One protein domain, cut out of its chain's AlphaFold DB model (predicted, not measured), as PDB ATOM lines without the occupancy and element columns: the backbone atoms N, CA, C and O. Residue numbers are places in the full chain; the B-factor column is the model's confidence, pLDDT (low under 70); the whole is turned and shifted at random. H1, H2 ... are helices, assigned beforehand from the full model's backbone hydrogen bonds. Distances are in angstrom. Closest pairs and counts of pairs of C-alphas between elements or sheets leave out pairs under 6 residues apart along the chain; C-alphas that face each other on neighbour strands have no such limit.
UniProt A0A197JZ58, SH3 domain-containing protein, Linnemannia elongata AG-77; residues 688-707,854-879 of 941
ATOM      1  N   LEU A 688     216.771 134.185 139.292       78.94
ATOM      2  CA  LEU A 688     215.807 134.627 140.304       78.94
ATOM      3  C   LEU A 688     214.923 135.746 139.750       78.94
ATOM      4  O   LEU A 688     213.724 135.786 140.029       78.94
ATOM      5  N   TRP A 689     215.519 136.637 138.957       75.50
ATOM      6  CA  TRP A 689     214.809 137.732 138.311       75.50
ATOM      7  C   TRP A 689     213.809 137.235 137.262       75.50
ATOM      8  O   TRP A 689     212.625 137.571 137.328       75.50
ATOM      9  N   GLU A 690     214.259 136.394 136.330       74.25
ATOM     10  CA  GLU A 690     213.392 135.873 135.269       74.25
ATOM     11  C   GLU A 690     212.278 134.970 135.847       74.25
ATOM     12  O   GLU A 690     211.121 135.099 135.451       74.25
ATOM     13  N   ALA A 691     212.553 134.168 136.886       79.31
ATOM     14  CA  ALA A 691     211.517 133.389 137.579       79.31
ATOM     15  C   ALA A 691     210.446 134.250 138.289       79.31
ATOM     16  O   ALA A 691     209.301 133.809 138.420       79.31
ATOM     17  N   VAL A 692     210.791 135.464 138.745       76.31
ATOM     18  CA  VAL A 692     209.821 136.443 139.279       76.31
ATOM     19  C   VAL A 692     209.020 137.101 138.154       76.31
ATOM     20  O   VAL A 692     207.820 137.323 138.325       76.31
ATOM     21  N   ASN A 693     209.649 137.391 137.013       71.81
ATOM     22  CA  ASN A 693     208.964 137.923 135.834       71.81
ATOM     23  C   ASN A 693     207.940 136.932 135.255       71.81
ATOM     24  O   ASN A 693     206.824 137.326 134.921       71.81
ATOM     25  N   ASP A 694     208.300 135.650 135.182       71.00
ATOM     26  CA  ASP A 694     207.484 134.596 134.568       71.00
ATOM     27  C   ASP A 694     206.362 134.070 135.505       71.00
ATOM     28  O   ASP A 694     205.738 133.048 135.222       71.00
ATOM     29  N   ASP A 695     206.110 134.747 136.640       75.25
ATOM     30  CA  ASP A 695     205.163 134.381 137.718       75.25
ATOM     31  C   ASP A 695     205.411 132.973 138.323       75.25
ATOM     32  O   ASP A 695     204.563 132.378 138.993       75.25
ATOM     33  N   LYS A 696     206.611 132.400 138.144       78.12
ATOM     34  CA  LYS A 696     206.956 131.038 138.593       78.12
ATOM     35  C   LYS A 696     207.358 131.018 140.075       78.12
ATOM     36  O   LYS A 696     208.468 130.633 140.438       78.12
ATOM     37  N   VAL A 697     206.417 131.356 140.964       82.44
ATOM     38  CA  VAL A 697     206.595 131.443 142.438       82.44
ATOM     39  C   VAL A 697     207.294 130.222 143.056       82.44
ATOM     40  O   VAL A 697     208.089 130.356 143.986       82.44
ATOM     41  N   HIS A 698     207.005 129.018 142.559       84.38
ATOM     42  CA  HIS A 698     207.635 127.788 143.046       84.38
ATOM     43  C   HIS A 698     209.113 127.701 142.637       84.38
ATOM     44  O   HIS A 698     209.946 127.366 143.474       84.38
ATOM     45  N   LEU A 699     209.456 128.109 141.411       85.69
ATOM     46  CA  LEU A 699     210.844 128.213 140.959       85.69
ATOM     47  C   LEU A 699     211.610 129.257 141.781       85.69
ATOM     48  O   LEU A 699     212.704 128.966 142.245       85.69
ATOM     49  N   VAL A 700     211.009 130.417 142.070       85.81
ATOM     50  CA  VAL A 700     211.599 131.450 142.950       85.81
ATOM     51  C   VAL A 700     211.952 130.885 144.334       85.81
ATOM     52  O   VAL A 700     213.060 131.101 144.821       85.81
ATOM     53  N   ARG A 701     211.047 130.117 144.963       86.62
ATOM     54  CA  ARG A 701     211.315 129.452 146.256       86.62
ATOM     55  C   ARG A 701     212.476 128.462 146.169       86.62
ATOM     56  O   ARG A 701     213.320 128.443 147.062       86.62
ATOM     57  N   LEU A 702     212.513 127.644 145.118       88.19
ATOM     58  CA  LEU A 702     213.535 126.613 144.940       88.19
ATOM     59  C   LEU A 702     214.908 127.217 144.588       88.19
ATOM     60  O   LEU A 702     215.915 126.768 145.125       88.19
ATOM     61  N   LEU A 703     214.953 128.293 143.798       86.56
ATOM     62  CA  LEU A 703     216.177 129.052 143.517       86.56
ATOM     63  C   LEU A 703     216.776 129.660 144.790       86.56
ATOM     64  O   LEU A 703     217.977 129.519 145.016       86.56
ATOM     65  N   LEU A 704     215.958 130.287 145.644       85.31
ATOM     66  CA  LEU A 704     216.416 130.786 146.949       85.31
ATOM     67  C   LEU A 704     216.929 129.635 147.837       85.31
ATOM     68  O   LEU A 704     218.011 129.736 148.411       85.31
ATOM     69  N   LYS A 705     216.193 128.516 147.889       84.94
ATOM     70  CA  LYS A 705     216.529 127.338 148.707       84.94
ATOM     71  C   LYS A 705     217.823 126.629 148.288       84.94
ATOM     72  O   LYS A 705     218.575 126.221 149.168       84.94
ATOM     73  N   PHE A 706     218.049 126.430 146.988       83.56
ATOM     74  CA  PHE A 706     219.123 125.566 146.474       83.56
ATOM     75  C   PHE A 706     220.265 126.326 145.794       83.56
ATOM     76  O   PHE A 706     221.421 125.969 146.000       83.56
ATOM     77  N   TYR A 707     219.975 127.366 145.005       82.12
ATOM     78  CA  TYR A 707     221.002 128.069 144.226       82.12
ATOM     79  C   TYR A 707     221.620 129.252 144.987       82.12
ATOM     80  O   TYR A 707     222.837 129.416 144.995       82.12
ATOM     81  N   PRO A 854     202.834 142.510 141.271       64.69
ATOM     82  CA  PRO A 854     203.385 142.992 142.544       64.69
ATOM     83  C   PRO A 854     203.280 141.969 143.684       64.69
ATOM     84  O   PRO A 854     204.000 142.063 144.671       64.69
ATOM     85  N   LYS A 855     202.388 140.979 143.548       68.12
ATOM     86  CA  LYS A 855     202.198 139.876 144.494       68.12
ATOM     87  C   LYS A 855     203.390 138.910 144.511       68.12
ATOM     88  O   LYS A 855     203.810 138.534 145.603       68.12
ATOM     89  N   VAL A 856     203.947 138.543 143.353       71.69
ATOM     90  CA  VAL A 856     205.095 137.621 143.279       71.69
ATOM     91  C   VAL A 856     206.376 138.316 143.699       71.69
ATOM     92  O   VAL A 856     207.090 137.783 144.542       71.69
ATOM     93  N   LEU A 857     206.619 139.543 143.228       77.25
ATOM     94  CA  LEU A 857     207.776 140.328 143.667       77.25
ATOM     95  C   LEU A 857     207.758 140.570 145.190       77.25
ATOM     96  O   LEU A 857     208.783 140.412 145.849       77.25
ATOM     97  N   LEU A 858     206.590 140.868 145.776       75.56
ATOM     98  CA  LEU A 858     206.439 141.007 147.229       75.56
ATOM     99  C   LEU A 858     206.694 139.689 147.978       75.56
ATOM    100  O   LEU A 858     207.330 139.705 149.031       75.56
ATOM    101  N   GLN A 859     206.232 138.550 147.449       77.06
ATOM    102  CA  GLN A 859     206.531 137.233 148.026       77.06
ATOM    103  C   GLN A 859     208.022 136.892 147.922       77.06
ATOM    104  O   GLN A 859     208.592 136.439 148.908       77.06
ATOM    105  N   ALA A 860     208.662 137.159 146.782       80.00
ATOM    106  CA  ALA A 860     210.090 136.941 146.564       80.00
ATOM    107  C   ALA A 860     210.949 137.790 147.516       80.00
ATOM    108  O   ALA A 860     211.837 137.256 148.173       80.00
ATOM    109  N   LEU A 861     210.635 139.084 147.657       81.38
ATOM    110  CA  LEU A 861     211.290 139.989 148.610       81.38
ATOM    111  C   LEU A 861     211.099 139.539 150.064       81.38
ATOM    112  O   LEU A 861     212.043 139.595 150.847       81.38
ATOM    113  N   THR A 862     209.900 139.070 150.426       82.12
ATOM    114  CA  THR A 862     209.622 138.562 151.780       82.12
ATOM    115  C   THR A 862     210.424 137.286 152.051       82.12
ATOM    116  O   THR A 862     211.178 137.241 153.012       82.12
ATOM    117  N   LEU A 863     210.376 136.301 151.148       83.38
ATOM    118  CA  LEU A 863     211.136 135.048 151.259       83.38
ATOM    119  C   LEU A 863     212.653 135.281 151.301       83.38
ATOM    120  O   LEU A 863     213.337 134.703 152.140       83.38
ATOM    121  N   ALA A 864     213.184 136.149 150.435       83.38
ATOM    122  CA  ALA A 864     214.606 136.487 150.423       83.38
ATOM    123  C   ALA A 864     215.050 137.186 151.721       83.38
ATOM    124  O   ALA A 864     216.169 136.963 152.181       83.38
ATOM    125  N   LYS A 865     214.170 137.991 152.333       82.25
ATOM    126  CA  LYS A 865     214.396 138.639 153.633       82.25
ATOM    127  C   LYS A 865     214.344 137.643 154.791       82.25
ATOM    128  O   LYS A 865     215.252 137.652 155.617       82.25
ATOM    129  N   ASP A 866     213.335 136.776 154.823       83.69
ATOM    130  CA  ASP A 866     213.138 135.775 155.880       83.69
ATOM    131  C   ASP A 866     214.266 134.725 155.902       83.69
ATOM    132  O   ASP A 866     214.633 134.224 156.965       83.69
ATOM    133  N   LEU A 867     214.854 134.427 154.737       82.31
ATOM    134  CA  LEU A 867     216.013 133.542 154.572       82.31
ATOM    135  C   LEU A 867     217.379 134.263 154.679       82.31
ATOM    136  O   LEU A 867     218.419 133.609 154.647       82.31
ATOM    137  N   GLY A 868     217.404 135.597 154.804       79.25
ATOM    138  CA  GLY A 868     218.636 136.384 154.978       79.25
ATOM    139  C   GLY A 868     219.491 136.601 153.717       79.25
ATOM    140  O   GLY A 868     220.650 137.003 153.826       79.25
ATOM    141  N   HIS A 869     218.957 136.370 152.514       81.12
ATOM    142  CA  HIS A 869     219.696 136.525 151.254       81.12
ATOM    143  C   HIS A 869     219.832 138.005 150.842       81.12
ATOM    144  O   HIS A 869     219.131 138.492 149.949       81.12
ATOM    145  N   HIS A 870     220.757 138.734 151.467       74.12
ATOM    146  CA  HIS A 870     220.988 140.157 151.183       74.12
ATOM    147  C   HIS A 870     221.291 140.457 149.702       74.12
ATOM    148  O   HIS A 870     220.794 141.450 149.171       74.12
ATOM    149  N   ASP A 871     222.015 139.581 149.002       73.12
ATOM    150  CA  ASP A 871     222.311 139.762 147.572       73.12
ATOM    151  C   ASP A 871     221.069 139.543 146.692       73.12
ATOM    152  O   ASP A 871     220.839 140.284 145.735       73.12
ATOM    153  N   CYS A 872     220.189 138.606 147.064       78.56
ATOM    154  CA  CYS A 872     218.888 138.430 146.409       78.56
ATOM    155  C   CYS A 872     217.982 139.645 146.628       78.56
ATOM    156  O   CYS A 872     217.289 140.068 145.705       78.56
ATOM    157  N   LEU A 873     218.028 140.270 147.809       75.25
ATOM    158  CA  LEU A 873     217.347 141.547 148.036       75.25
ATOM    159  C   LEU A 873     217.916 142.658 147.138       75.25
ATOM    160  O   LEU A 873     217.135 143.448 146.617       75.25
ATOM    161  N   GLN A 874     219.224 142.693 146.858       70.44
ATOM    162  CA  GLN A 874     219.813 143.629 145.880       70.44
ATOM    163  C   GLN A 874     219.494 143.289 144.411       70.44
ATOM    164  O   GLN A 874     219.597 144.160 143.546       70.44
ATOM    165  N   ILE A 875     219.123 142.045 144.098       70.88
ATOM    166  CA  ILE A 875     218.613 141.645 142.776       70.88
ATOM    167  C   ILE A 875     217.152 142.094 142.620       70.88
ATOM    168  O   ILE A 875     216.798 142.694 141.607       70.88
ATOM    169  N   LEU A 876     216.328 141.880 143.650       72.12
ATOM    170  CA  LEU A 876     214.881 142.119 143.626       72.12
ATOM    171  C   LEU A 876     214.459 143.578 143.909       72.12
ATOM    172  O   LEU A 876     213.356 143.966 143.533       72.12
ATOM    173  N   SER A 877     215.294 144.398 144.561       66.25
ATOM    174  CA  SER A 877     214.945 145.778 144.977       66.25
ATOM    175  C   SER A 877     215.448 146.896 144.040       66.25
ATOM    176  O   SER A 877     215.504 148.062 144.426       66.25
ATOM    177  N   ARG A 878     215.838 146.579 142.800       58.22
ATOM    178  CA  ARG A 878     216.498 147.550 141.904       58.22
ATOM    179  C   ARG A 878     215.557 148.685 141.453       58.22
ATOM    180  O   ARG A 878     214.394 148.427 141.162       58.22
ATOM    181  N   PRO A 879     216.035 149.937 141.308       42.34
ATOM    182  CA  PRO A 879     215.170 151.081 140.991       42.34
ATOM    183  C   PRO A 879     214.570 151.062 139.572       42.34
ATOM    184  O   PRO A 879     213.592 151.752 139.306       42.34
TER     185      PRO A 879
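AT A GLANCE: This is residues 688 to 707 and 854 to 879 of the 941 residues of the protein "SH3 domain-containing protein" of Linnemannia elongata AG-77 (UniProt A0A197JZ58). Two helical hairpins, H1 with H2 and H3 with H4, pack together into a small bundle of four helices. The two longer helices, H2 and H3, lie side by side and run the same way, while the shorter H1 and H4 run back against them, the end of H4 near the beginning of H1. The printed part has 46 residues with four named helices, in the order H1, H2, H3, H4, and no named strand; the class is all helix. It is compact, with a radius of gyration of the C-alphas of 9.2 A, and its outline is rounded, with spans of 26 by 22 by 15 A.

IN THESE COORDINATES: H1 is residues 688 to 693 and begins at C-alpha 688, (215.807, 134.627, 140.304); it is 8.8 A long from first to last C-alpha. After a tight link of 3 residues comes H2, residues 697 to 707, 14.9 A long. Beyond the cut, H3 is residues 854 to 866, 18.0 A long, and begins at C-alpha 854, (203.385, 142.992, 142.544). Another tight link of 3 residues leads to H4, residues 870 to 876, 9.9 A long, which ends at C-alpha 876, (214.881, 142.119, 143.626).

HOW THE PARTS SIT: H1 and H3 are the hub, touching three helices each. H1 and H2 form a helical hairpin and touch at a shallow tilt of 7 degrees, opposite ways; their closest C-alphas, of Ala 691 and Val 700, are 5.7 A apart. H1 only just touches H3, with 3 pairs of C-alphas within 8 A, and H3 touches H1 with residues 856 to 860 alone; the closest C-alphas, of Val 692 and Leu 857, are 6.2 A apart. H1 touches H4 at a shallow tilt of 27 degrees, the same way, closest at the C-alphas of Trp 689 and Leu 876, 6.9 A. H2 touches H3 at a shallow tilt of 28 degrees, the same way, closest at the C-alphas of Val 697 and Val 856, 6.4 A. H3 and H4 form the second helical hairpin and touch at a shallow tilt of 6 degrees, opposite ways, closest at the C-alphas of Ala 864 and Cys 872, 6.2 A. H2 and H4 are only just apart, at 8.1 A. In H1, H2, H3 and H4 every O i to N i+4 pair is within hydrogen-bond range.

THE WHOLE: The two C-alphas farthest apart, of Phe 706 and Pro 879, are 26.4 A from each other. Residues 708 to 853 are not printed, and C-alphas 707 and 854 are 23.1 A apart across this cut. Of the links that are printed whole, both are tight. The mean pLDDT of the printed part is 77.2; residues 854 to 855 and 877 to 879 are under 70.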